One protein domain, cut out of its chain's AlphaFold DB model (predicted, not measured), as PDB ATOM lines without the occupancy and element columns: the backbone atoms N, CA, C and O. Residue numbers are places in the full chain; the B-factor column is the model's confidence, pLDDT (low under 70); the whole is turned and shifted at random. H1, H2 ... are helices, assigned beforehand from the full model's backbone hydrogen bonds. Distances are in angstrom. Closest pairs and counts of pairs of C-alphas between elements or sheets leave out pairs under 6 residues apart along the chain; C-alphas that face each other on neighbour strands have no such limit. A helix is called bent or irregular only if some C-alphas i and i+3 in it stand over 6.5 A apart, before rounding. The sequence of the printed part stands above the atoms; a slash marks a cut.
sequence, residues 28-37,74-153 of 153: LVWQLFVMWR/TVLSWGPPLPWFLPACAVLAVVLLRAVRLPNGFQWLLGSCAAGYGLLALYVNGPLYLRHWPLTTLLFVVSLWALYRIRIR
ATOM      1  N   LEU A  28     169.095 146.747 198.177       85.56
ATOM      2  CA  LEU A  28     169.931 145.948 197.280       85.56
ATOM      3  C   LEU A  28     170.852 146.835 196.431       85.56
ATOM      4  O   LEU A  28     172.057 146.601 196.398       85.56
ATOM      5  N   VAL A  29     170.309 147.868 195.780       85.06
ATOM      6  CA  VAL A  29     171.112 148.784 194.953       85.06
ATOM      7  C   VAL A  29     172.151 149.518 195.799       85.06
ATOM      8  O   VAL A  29     173.297 149.666 195.379       85.06
ATOM      9  N   TRP A  30     171.789 149.911 197.021       81.81
ATOM     10  CA  TRP A  30     172.722 150.541 197.950       81.81
ATOM     11  C   TRP A  30     173.884 149.608 198.317       81.81
ATOM     12  O   TRP A  30     175.039 150.026 198.281       81.81
ATOM     13  N   GLN A  31     173.602 148.333 198.604       78.50
ATOM     14  CA  GLN A  31     174.636 147.326 198.874       78.50
ATOM     15  C   GLN A  31     175.549 147.108 197.662       78.50
ATOM     16  O   GLN A  31     176.766 147.033 197.818       78.50
ATOM     17  N   LEU A  32     174.992 147.082 196.449       81.38
ATOM     18  CA  LEU A  32     175.783 146.979 195.221       81.38
ATOM     19  C   LEU A  32     176.705 148.193 195.023       81.38
ATOM     20  O   LEU A  32     177.870 148.024 194.664       81.38
ATOM     21  N   PHE A  33     176.238 149.410 195.322       82.00
ATOM     22  CA  PHE A  33     177.084 150.609 195.292       82.00
ATOM     23  C   PHE A  33     178.225 150.559 196.306       82.00
ATOM     24  O   PHE A  33     179.338 150.972 195.979       82.00
ATOM     25  N   VAL A  34     177.984 150.033 197.508       77.25
ATOM     26  CA  VAL A  34     179.051 149.812 198.496       77.25
ATOM     27  C   VAL A  34     180.065 148.801 197.971       77.25
ATOM     28  O   VAL A  34     181.261 149.085 197.979       77.25
ATOM     29  N   MET A  35     179.599 147.653 197.471       77.25
ATOM     30  CA  MET A  35     180.466 146.586 196.961       77.25
ATOM     31  C   MET A  35     181.337 147.043 195.791       77.25
ATOM     32  O   MET A  35     182.528 146.748 195.760       77.25
ATOM     33  N   TRP A  36     180.768 147.790 194.844       81.06
ATOM     34  CA  TRP A  36     181.509 148.329 193.700       81.06
ATOM     35  C   TRP A  36     182.291 149.604 194.021       81.06
ATOM     36  O   TRP A  36     182.842 150.219 193.110       81.06
ATOM     37  N   ARG A  37     182.335 150.016 195.298       77.69
ATOM     38  CA  ARG A  37     182.952 151.269 195.764       77.69
ATOM     39  C   ARG A  37     182.552 152.455 194.886       77.69
ATOM     40  O   ARG A  37     183.383 153.288 194.522       77.69
ATOM     41  N   THR A  74     172.416 141.909 212.107       50.09
ATOM     42  CA  THR A  74     171.371 140.881 212.271       50.09
ATOM     43  C   THR A  74     170.214 141.015 211.277       50.09
ATOM     44  O   THR A  74     169.623 140.016 210.876       50.09
ATOM     45  N   VAL A  75     169.869 142.242 210.869       49.88
ATOM     46  CA  VAL A  75     168.685 142.508 210.030       49.88
ATOM     47  C   VAL A  75     169.000 142.492 208.531       49.88
ATOM     48  O   VAL A  75     168.148 142.125 207.721       49.88
ATOM     49  N   LEU A  76     170.205 142.910 208.133       53.19
ATOM     50  CA  LEU A  76     170.525 143.176 206.721       53.19
ATOM     51  C   LEU A  76     171.434 142.133 206.087       53.19
ATOM     52  O   LEU A  76     171.465 142.016 204.864       53.19
ATOM     53  N   SER A  77     172.122 141.351 206.905       52.19
ATOM     54  CA  SER A  77     173.052 140.322 206.473       52.19
ATOM     55  C   SER A  77     172.778 139.055 207.258       52.19
ATOM     56  O   SER A  77     172.724 139.078 208.480       52.19
ATOM     57  N   TRP A  78     172.697 137.914 206.589       43.00
ATOM     58  CA  TRP A  78     173.081 136.686 207.271       43.00
ATOM     59  C   TRP A  78     174.617 136.672 207.304       43.00
ATOM     60  O   TRP A  78     175.250 136.062 206.453       43.00
ATOM     61  N   GLY A  79     175.187 137.471 208.216       43.78
ATOM     62  CA  GLY A  79     176.621 137.598 208.496       43.78
ATOM     63  C   GLY A  79     177.545 137.992 207.321       43.78
ATOM     64  O   GLY A  79     177.140 138.070 206.157       43.78
ATOM     65  N   PRO A  80     178.836 138.240 207.608       46.38
ATOM     66  CA  PRO A  80     179.890 138.067 206.612       46.38
ATOM     67  C   PRO A  80     179.824 136.618 206.089       46.38
ATOM     68  O   PRO A  80     179.734 135.712 206.921       46.38
ATOM     69  N   PRO A  81     179.848 136.368 204.760       55.81
ATOM     70  CA  PRO A  81     180.386 137.236 203.703       55.81
ATOM     71  C   PRO A  81     179.377 137.851 202.698       55.81
ATOM     72  O   PRO A  81     179.818 138.427 201.704       55.81
ATOM     73  N   LEU A  82     178.048 137.762 202.884       66.50
ATOM     74  CA  LEU A  82     177.076 138.097 201.815       66.50
ATOM     75  C   LEU A  82     175.986 139.116 202.233       66.50
ATOM     76  O   LEU A  82     174.806 138.764 202.325       66.50
ATOM     77  N   PRO A  83     176.326 140.409 202.412       66.31
ATOM     78  CA  PRO A  83     175.385 141.451 202.860       66.31
ATOM     79  C   PRO A  83     174.280 141.800 201.846       66.31
ATOM     80  O   PRO A  83     173.332 142.515 202.163       66.31
ATOM     81  N   TRP A  84     174.389 141.305 200.614       71.06
ATOM     82  CA  TRP A  84     173.434 141.514 199.525       71.06
ATOM     83  C   TRP A  84     172.481 140.331 199.322       71.06
ATOM     84  O   TRP A  84     171.507 140.473 198.584       71.06
ATOM     85  N   PHE A  85     172.714 139.185 199.975       79.00
ATOM     86  CA  PHE A  85     171.950 137.958 199.733       79.00
ATOM     87  C   PHE A  85     170.472 138.102 200.114       79.00
ATOM     88  O   PHE A  85     169.603 137.901 199.272       79.00
ATOM     89  N   LEU A  86     170.169 138.523 201.348       77.94
ATOM     90  CA  LEU A  86     168.784 138.727 201.796       77.94
ATOM     91  C   LEU A  86     168.047 139.816 200.990       77.94
ATOM     92  O   LEU A  86     166.923 139.545 200.554       77.94
ATOM     93  N   PRO A  87     168.651 140.992 200.700       79.94
ATOM     94  CA  PRO A  87     168.061 141.946 199.763       79.94
ATOM     95  C   PRO A  87     167.788 141.335 198.383       79.94
ATOM     96  O   PRO A  87     166.705 141.529 197.830       79.94
ATOM     97  N   ALA A  88     168.730 140.562 197.834       82.81
ATOM     98  CA  ALA A  88     168.577 139.915 196.534       82.81
ATOM     99  C   ALA A  88     167.453 138.871 196.546       82.81
ATOM    100  O   ALA A  88     166.642 138.851 195.623       82.81
ATOM    101  N   CYS A  89     167.337 138.061 197.602       84.06
ATOM    102  CA  CYS A  89     166.239 137.113 197.783       84.06
ATOM    103  C   CYS A  89     164.883 137.823 197.877       84.06
ATOM    104  O   CYS A  89     163.922 137.389 197.241       84.06
ATOM    105  N   ALA A  90     164.801 138.930 198.620       83.25
ATOM    106  CA  ALA A  90     163.579 139.723 198.724       83.25
ATOM    107  C   ALA A  90     163.181 140.325 197.367       83.25
ATOM    108  O   ALA A  90     162.019 140.239 196.969       83.25
ATOM    109  N   VAL A  91     164.138 140.875 196.612       84.38
ATOM    110  CA  VAL A  91     163.891 141.400 195.260       84.38
ATOM    111  C   VAL A  91     163.500 140.284 194.295       84.38
ATOM    112  O   VAL A  91     162.536 140.443 193.549       84.38
ATOM    113  N   LEU A  92     164.178 139.134 194.337       86.12
ATOM    114  CA  LEU A  92     163.844 137.972 193.515       86.12
ATOM    115  C   LEU A  92     162.429 137.473 193.818       86.12
ATOM    116  O   LEU A  92     161.674 137.209 192.887       86.12
ATOM    117  N   ALA A  93     162.028 137.421 195.091       84.88
ATOM    118  CA  ALA A  93     160.659 137.096 195.482       84.88
ATOM    119  C   ALA A  93     159.653 138.088 194.876       84.88
ATOM    120  O   ALA A  93     158.646 137.668 194.309       84.88
ATOM    121  N   VAL A  94     159.940 139.395 194.907       83.81
ATOM    122  CA  VAL A  94     159.091 140.421 194.273       83.81
ATOM    123  C   VAL A  94     159.019 140.250 192.756       83.81
ATOM    124  O   VAL A  94     157.937 140.384 192.176       83.81
ATOM    125  N   VAL A  95     160.138 139.939 192.102       83.81
ATOM    126  CA  VAL A  95     160.177 139.669 190.659       83.81
ATOM    127  C   VAL A  95     159.382 138.407 190.334       83.81
ATOM    128  O   VAL A  95     158.564 138.451 189.421       83.81
ATOM    129  N   LEU A  96     159.528 137.322 191.097       83.25
ATOM    130  CA  LEU A  96     158.783 136.071 190.915       83.25
ATOM    131  C   LEU A  96     157.276 136.262 191.112       83.25
ATOM    132  O   LEU A  96     156.495 135.802 190.279       83.25
ATOM    133  N   LEU A  97     156.865 137.003 192.147       81.44
ATOM    134  CA  LEU A  97     155.466 137.382 192.380       81.44
ATOM    135  C   LEU A  97     154.857 138.124 191.191       81.44
ATOM    136  O   LEU A  97     153.659 138.005 190.921       81.44
ATOM    137  N   ARG A  98     155.675 138.914 190.490       76.62
ATOM    138  CA  ARG A  98     155.235 139.688 189.331       76.62
ATOM    139  C   ARG A  98     155.364 138.895 188.030       76.62
ATOM    140  O   ARG A  98     154.484 138.964 187.187       76.62
ATOM    141  N   ALA A  99     156.371 138.059 187.848       79.81
ATOM    142  CA  ALA A  99     156.523 137.274 186.628       79.81
ATOM    143  C   ALA A  99     155.517 136.106 186.572       79.81
ATOM    144  O   ALA A  99     154.842 135.908 185.557       79.81
ATOM    145  N   VAL A 100     155.335 135.387 187.684       80.12
ATOM    146  CA  VAL A 100     154.665 134.077 187.732       80.12
ATOM    147  C   VAL A 100     153.270 134.161 188.365       80.12
ATOM    148  O   VAL A 100     153.016 134.932 189.289       80.12
ATOM    149  N   ARG A 101     152.333 133.339 187.872       75.75
ATOM    150  CA  ARG A 101     151.027 133.117 188.517       75.75
ATOM    151  C   ARG A 101     151.187 132.078 189.628       75.75
ATOM    152  O   ARG A 101     151.125 130.883 189.366       75.75
ATOM    153  N   LEU A 102     151.423 132.547 190.847       80.25
ATOM    154  CA  LEU A 102     151.524 131.703 192.037       80.25
ATOM    155  C   LEU A 102     150.149 131.547 192.719       80.25
ATOM    156  O   LEU A 102     149.300 132.427 192.567       80.25
ATOM    157  N   PRO A 103     149.920 130.465 193.488       84.50
ATOM    158  CA  PRO A 103     148.720 130.333 194.311       84.50
ATOM    159  C   PRO A 103     148.598 131.487 195.316       84.50
ATOM    160  O   PRO A 103     149.604 131.964 195.842       84.50
ATOM    161  N   ASN A 104     147.368 131.899 195.636       82.94
ATOM    162  CA  ASN A 104     147.099 133.083 196.467       82.94
ATOM    163  C   ASN A 104     147.823 133.068 197.825       82.94
ATOM    164  O   ASN A 104     148.339 134.101 198.243       82.94
ATOM    165  N   GLY A 105     147.898 131.909 198.490       82.75
ATOM    166  CA  GLY A 105     148.612 131.767 199.766       82.75
ATOM    167  C   GLY A 105     150.117 132.022 199.636       82.75
ATOM    168  O   GLY A 105     150.687 132.772 200.425       82.75
ATOM    169  N   PHE A 106     150.748 131.489 198.585       84.19
ATOM    170  CA  PHE A 106     152.163 131.736 198.290       84.19
ATOM    171  C   PHE A 106     152.417 133.189 197.888       84.19
ATOM    172  O   PHE A 106     153.421 133.767 198.301       84.19
ATOM    173  N   GLN A 107     151.501 133.801 197.127       84.62
ATOM    174  CA  GLN A 107     151.607 135.217 196.769       84.62
ATOM    175  C   GLN A 107     151.547 136.127 197.991       84.62
ATOM    176  O   GLN A 107     152.356 137.047 198.126       84.62
ATOM    177  N   TRP A 108     150.612 135.846 198.898       85.06
ATOM    178  CA  TRP A 108     150.481 136.578 200.146       85.06
ATOM    179  C   TRP A 108     151.732 136.448 201.014       85.06
ATOM    180  O   TRP A 108     152.258 137.465 201.466       85.06
ATOM    181  N   LEU A 109     152.222 135.219 201.208       87.81
ATOM    182  CA  LEU A 109     153.375 134.935 202.058       87.81
ATOM    183  C   LEU A 109     154.636 135.620 201.519       87.81
ATOM    184  O   LEU A 109     155.222 136.449 202.208       87.81
ATOM    185  N   LEU A 110     155.006 135.354 200.262       86.75
ATOM    186  CA  LEU A 110     156.185 135.964 199.634       86.75
ATOM    187  C   LEU A 110     156.064 137.491 199.572       86.75
ATOM    188  O   LEU A 110     157.038 138.200 199.827       86.75
ATOM    189  N   GLY A 111     154.870 138.005 199.260       85.94
ATOM    190  CA  GLY A 111     154.620 139.442 199.164       85.94
ATOM    191  C   GLY A 111     154.782 140.143 200.506       85.94
ATOM    192  O   GLY A 111     155.419 141.198 200.562       85.94
ATOM    193  N   SER A 112     154.267 139.534 201.573       86.75
ATOM    194  CA  SER A 112     154.351 140.047 202.944       86.75
ATOM    195  C   SER A 112     155.761 139.915 203.513       86.75
ATOM    196  O   SER A 112     156.249 140.871 204.108       86.75
ATOM    197  N   CYS A 113     156.459 138.800 203.273       86.44
ATOM    198  CA  CYS A 113     157.853 138.622 203.687       86.44
ATOM    199  C   CYS A 113     158.775 139.646 203.013       86.44
ATOM    200  O   CYS A 113     159.552 140.312 203.695       86.44
ATOM    201  N   ALA A 114     158.662 139.830 201.693       86.50
ATOM    202  CA  ALA A 114     159.477 140.808 200.975       86.50
ATOM    203  C   ALA A 114     159.151 142.253 201.387       86.50
ATOM    204  O   ALA A 114     160.052 143.085 201.508       86.50
ATOM    205  N   ALA A 115     157.871 142.560 201.627       87.19
ATOM    206  CA  ALA A 115     157.456 143.873 202.108       87.19
ATOM    207  C   ALA A 115     157.949 144.143 203.536       87.19
ATOM    208  O   ALA A 115     158.509 145.206 203.792       87.19
ATOM    209  N   GLY A 116     157.776 143.178 204.441       86.19
ATOM    210  CA  GLY A 116     158.236 143.255 205.825       86.19
ATOM    211  C   GLY A 116     159.747 143.430 205.905       86.19
ATOM    212  O   GLY A 116     160.211 144.334 206.595       86.19
ATOM    213  N   TYR A 117     160.503 142.656 205.121       85.19
ATOM    214  CA  TYR A 117     161.952 142.821 205.007       85.19
ATOM    215  C   TYR A 117     162.326 144.233 204.552       85.19
ATOM    216  O   TYR A 117     163.146 144.884 205.189       85.19
ATOM    217  N   GLY A 118     161.719 144.735 203.475       84.38
ATOM    218  CA  GLY A 118     162.072 146.050 202.951       84.38
ATOM    219  C   GLY A 118     161.688 147.209 203.873       84.38
ATOM    220  O   GLY A 118     162.448 148.169 203.977       84.38
ATOM    221  N   LEU A 119     160.566 147.112 204.594       85.50
ATOM    222  CA  LEU A 119     160.195 148.085 205.628       85.50
ATOM    223  C   LEU A 119     161.176 148.054 206.803       85.50
ATOM    224  O   LEU A 119     161.645 149.103 207.239       85.50
ATOM    225  N   LEU A 120     161.526 146.858 207.277       82.00
ATOM    226  CA  LEU A 120     162.498 146.680 208.349       82.00
ATOM    227  C   LEU A 120     163.885 147.197 207.931       82.00
ATOM    228  O   LEU A 120     164.553 147.888 208.696       82.00
ATOM    229  N   ALA A 121     164.287 146.942 206.688       77.25
ATOM    230  CA  ALA A 121     165.543 147.420 206.130       77.25
ATOM    231  C   ALA A 121     165.575 148.950 205.986       77.25
ATOM    232  O   ALA A 121     166.609 149.558 206.268       77.25
ATOM    233  N   LEU A 122     164.463 149.584 205.594       77.25
ATOM    234  CA  LEU A 122     164.331 151.045 205.580       77.25
ATOM    235  C   LEU A 122     164.369 151.638 206.989       77.25
ATOM    236  O   LEU A 122     164.990 152.676 207.178       77.25
ATOM    237  N   TYR A 123     163.738 150.991 207.969       80.50
ATOM    238  CA  TYR A 123     163.767 151.439 209.360       80.50
ATOM    239  C   TYR A 123     165.193 151.401 209.925       80.50
ATOM    240  O   TYR A 123     165.691 152.405 210.429       80.50
ATOM    241  N   VAL A 124     165.893 150.274 209.756       72.94
ATOM    242  CA  VAL A 124     167.254 150.087 210.288       72.94
ATOM    243  C   VAL A 124     168.291 150.949 209.559       72.94
ATOM    244  O   VAL A 124     169.167 151.523 210.200       72.94
ATOM    245  N   ASN A 125     168.207 151.088 208.231       70.69
ATOM    246  CA  ASN A 125     169.126 151.956 207.479       70.69
ATOM    247  C   ASN A 125     168.651 153.412 207.385       70.69
ATOM    248  O   ASN A 125     169.365 154.237 206.819       70.69
ATOM    249  N   GLY A 126     167.478 153.750 207.920       70.00
ATOM    250  CA  GLY A 126     166.867 155.074 207.806       70.00
ATOM    251  C   GLY A 126     167.814 156.214 208.191       70.00
ATOM    252  O   GLY A 126     168.023 157.107 207.373       70.00
ATOM    253  N   PRO A 127     168.480 156.166 209.361       70.12
ATOM    254  CA  PRO A 127     169.432 157.203 209.771       70.12
ATOM    255  C   PRO A 127     170.599 157.400 208.790       70.12
ATOM    256  O   PRO A 127     171.041 158.522 208.551       70.12
ATOM    257  N   LEU A 128     171.079 156.309 208.190       68.31
ATOM    258  CA  LEU A 128     172.149 156.313 207.195       68.31
ATOM    259  C   LEU A 128     171.657 156.907 205.871       68.31
ATOM    260  O   LEU A 128     172.306 157.769 205.279       68.31
ATOM    261  N   TYR A 129     170.476 156.482 205.434       70.38
ATOM    262  CA  TYR A 129     169.827 156.962 204.223       70.38
ATOM    263  C   TYR A 129     169.444 158.438 204.287       70.38
ATOM    264  O   TYR A 129     169.539 159.113 203.265       70.38
ATOM    265  N   LEU A 130     169.080 158.952 205.464       70.56
ATOM    266  CA  LEU A 130     168.778 160.368 205.684       70.56
ATOM    267  C   LEU A 130     170.009 161.267 205.492       70.56
ATOM    268  O   LEU A 130     169.872 162.373 204.975       70.56
ATOM    269  N   ARG A 131     171.221 160.786 205.806       68.81
ATOM    270  CA  ARG A 131     172.467 161.520 205.497       68.81
ATOM    271  C   ARG A 131     172.730 161.632 203.991       68.81
ATOM    272  O   ARG A 131     173.370 162.575 203.550       68.81
ATOM    273  N   HIS A 132     172.177 160.715 203.198       69.81
ATOM    274  CA  HIS A 132     172.181 160.753 201.732       69.81
ATOM    275  C   HIS A 132     170.770 160.834 201.162       69.81
ATOM    276  O   HIS A 132     170.454 160.159 200.177       69.81
ATOM    277  N   TRP A 133     169.911 161.653 201.774       70.88
ATOM    278  CA  TRP A 133     168.511 161.734 201.379       70.88
ATOM    279  C   TRP A 133     168.302 161.967 199.868       70.88
ATOM    280  O   TRP A 133     167.388 161.338 199.340       70.88
ATOM    281  N   PRO A 134     169.137 162.722 199.110       76.62
ATOM    282  CA  PRO A 134     168.901 162.899 197.677       76.62
ATOM    283  C   PRO A 134     169.105 161.596 196.898       76.62
ATOM    284  O   PRO A 134     168.265 161.219 196.084       76.62
ATOM    285  N   LEU A 135     170.195 160.871 197.183       79.88
ATOM    286  CA  LEU A 135     170.505 159.603 196.523       79.88
ATOM    287  C   LEU A 135     169.512 158.516 196.936       79.88
ATOM    288  O   LEU A 135     169.012 157.793 196.079       79.88
ATOM    289  N   THR A 136     169.190 158.414 198.226       79.75
ATOM    290  CA  THR A 136     168.228 157.416 198.710       79.75
ATOM    291  C   THR A 136     166.833 157.686 198.150       79.75
ATOM    292  O   THR A 136     166.191 156.758 197.662       79.75
ATOM    293  N   THR A 137     166.371 158.940 198.145       83.25
ATOM    294  CA  THR A 137     165.079 159.304 197.547       83.25
ATOM    295  C   THR A 137     165.071 159.010 196.051       83.25
ATOM    296  O   THR A 137     164.106 158.421 195.566       83.25
ATOM    297  N   LEU A 138     166.148 159.327 195.323       85.56
ATOM    298  CA  LEU A 138     166.266 158.987 193.904       85.56
ATOM    299  C   LEU A 138     166.172 157.472 193.686       85.56
ATOM    300  O   LEU A 138     165.361 157.019 192.878       85.56
ATOM    301  N   LEU A 139     166.948 156.681 194.430       85.88
ATOM    302  CA  LEU A 139     166.918 155.219 194.352       85.88
ATOM    303  C   LEU A 139     165.538 154.657 194.688       85.88
ATOM    304  O   LEU A 139     165.076 153.737 194.015       85.88
ATOM    305  N   PHE A 140     164.862 155.220 195.683       85.00
ATOM    306  CA  PHE A 140     163.530 154.798 196.090       85.00
ATOM    307  C   PHE A 140     162.473 155.119 195.026       85.00
ATOM    308  O   PHE A 140     161.655 154.259 194.692       85.00
ATOM    309  N   VAL A 141     162.524 156.313 194.427       87.38
ATOM    310  CA  VAL A 141     161.644 156.717 193.319       87.38
ATOM    311  C   VAL A 141     161.886 155.843 192.088       87.38
ATOM    312  O   VAL A 141     160.926 155.324 191.515       87.38
ATOM    313  N   VAL A 142     163.147 155.613 191.713       87.94
ATOM    314  CA  VAL A 142     163.512 154.721 190.600       87.94
ATOM    315  C   VAL A 142     163.063 153.289 190.888       87.94
ATOM    316  O   VAL A 142     162.510 152.638 190.004       87.94
ATOM    317  N   SER A 143     163.213 152.813 192.125       86.56
ATOM    318  CA  SER A 143     162.756 151.487 192.552       86.56
ATOM    319  C   SER A 143     161.238 151.352 192.455       86.56
ATOM    320  O   SER A 143     160.735 150.378 191.891       86.56
ATOM    321  N   LEU A 144     160.487 152.341 192.948       85.00
ATOM    322  CA  LEU A 144     159.031 152.393 192.815       85.00
ATOM    323  C   LEU A 144     158.600 152.420 191.349       85.00
ATOM    324  O   LEU A 144     157.672 151.697 190.977       85.00
ATOM    325  N   TRP A 145     159.270 153.220 190.521       86.56
ATOM    326  CA  TRP A 145     158.982 153.324 189.095       86.56
ATOM    327  C   TRP A 145     159.281 152.013 188.357       86.56
ATOM    328  O   TRP A 145     158.427 151.520 187.619       86.56
ATOM    329  N   ALA A 146     160.436 151.391 188.610       84.00
ATOM    330  CA  ALA A 146     160.810 150.098 188.043       84.00
ATOM    331  C   ALA A 146     159.790 149.020 188.425       84.00
ATOM    332  O   ALA A 146     159.261 148.318 187.564       84.00
ATOM    333  N   LEU A 147     159.415 148.951 189.705       79.38
ATOM    334  CA  LEU A 147     158.360 148.056 190.165       79.38
ATOM    335  C   LEU A 147     157.030 148.370 189.467       79.38
ATOM    336  O   LEU A 147     156.365 147.454 188.986       79.38
ATOM    337  N   TYR A 148     156.632 149.636 189.354       77.75
ATOM    338  CA  TYR A 148     155.414 150.013 188.635       77.75
ATOM    339  C   TYR A 148     155.429 149.530 187.175       77.75
ATOM    340  O   TYR A 148     154.414 149.021 186.699       77.75
ATOM    341  N   ARG A 149     156.577 149.608 186.491       77.44
ATOM    342  CA  ARG A 149     156.765 149.142 185.106       77.44
ATOM    343  C   ARG A 149     156.766 147.618 184.971       77.44
ATOM    344  O   ARG A 149     156.304 147.119 183.953       77.44
ATOM    345  N   ILE A 150     157.190 146.885 186.002       69.38
ATOM    346  CA  ILE A 150     157.114 145.411 186.067       69.38
ATOM    347  C   ILE A 150     155.656 144.928 186.272       69.38
ATOM    348  O   ILE A 150     155.394 143.727 186.368       69.38
ATOM    349  N   ARG A 151     154.655 145.825 186.326       57.75
ATOM    350  CA  ARG A 151     153.251 145.400 186.276       57.75
ATOM    351  C   ARG A 151     152.980 144.598 185.007       57.75
ATOM    352  O   ARG A 151     153.114 145.079 183.888       57.75
ATOM    353  N   ILE A 152     152.520 143.382 185.249       52.88
ATOM    354  CA  ILE A 152     151.963 142.468 184.267       52.88
ATOM    355  C   ILE A 152     150.792 143.147 183.563       52.88
ATOM    356  O   ILE A 152     149.824 143.527 184.225       52.88
ATOM    357  N   ARG A 153     150.898 143.280 182.243       42.28
ATOM    358  CA  ARG A 153     149.729 143.297 181.364       42.28
ATOM    359  C   ARG A 153     149.119 141.900 181.327       42.28
ATOM    360  O   ARG A 153     149.902 140.932 181.191       42.28
TER     361      ARG A 153
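AT A GLANCE: This is residues 28 to 37 and 74 to 153 of the 153 residues of an uncharacterized protein of Streptomyces alkaliterrae (UniProt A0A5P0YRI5). An open U of two helices, the long H3 and then H4, which folds back nearly alongside it and comes near it only close to the turn, with H2 packed slantwise on the earlier part of H3. The short H1 sits by the first turns of H2, and its Val 29 comes near H4. The printed part has 90 residues with four named helices, in the order H1, H2, H3, H4, and no named strand; the class is all helix. It is compact, with a radius of gyration of the C-alphas of 13.9 A, and spans 39 by 28 by 23 A.

HOW THE PARTS SIT: H1, residues 28 to 35, and H2, residues 85 to 99, only just touch, with 3 pairs of C-alphas within 8 A; the closest are those of Leu 28 and Pro 87, 5.1 A apart. H2 touches H3, residues 104 to 131, at a steep tilt of 45 degrees, opposite ways; the closest C-alphas are those of Ala 90 and Ala 114, 4.8 A apart. H3 touches H2 with residues 107 to 118 alone. H3 has a kink of 58 degrees near residue 125. H4, residues 133 to 149, is close to H3 but not clearly touching, at a shallow tilt of 19 degrees, opposite ways; the closest C-alphas, of Tyr 129 and Thr 136, are 5.8 A apart. H4 is also close to H1 but not clearly touching, with the C-alphas of Val 29 and Leu 139 at 7.7 A. H1 and H3 are apart, as are H2 and H4. In H1, H2 and H4 every O i to N i+4 pair is within hydrogen-bond range; in H3, 21 of 24 are.

IN THESE COORDINATES: H1 begins at C-alpha 28 (169.931, 145.948, 197.280) and is 10.6 A long; H2 is 20.3 A. H3 starts at C-alpha 104 (147.099, 133.083, 196.467), measures 39.2 A and is irregular, with C-alphas 124 and 127 7.5 A apart. H4, 23.7 A, ends at C-alpha 149 (156.765, 149.142, 185.106).

THE WHOLE: The two C-alphas farthest apart, of Pro 103 and Arg 131, are 40.8 A apart. Residues 38 to 73 are not printed, and C-alphas 37 and 74 are 22.7 A apart across this cut. The links H2 to H3 and H3 to H4 are tight. The model's mean pLDDT over the printed part is 76.6; residues 74 to 83, 128, 131 to 132 and 150 to 153 are under 70.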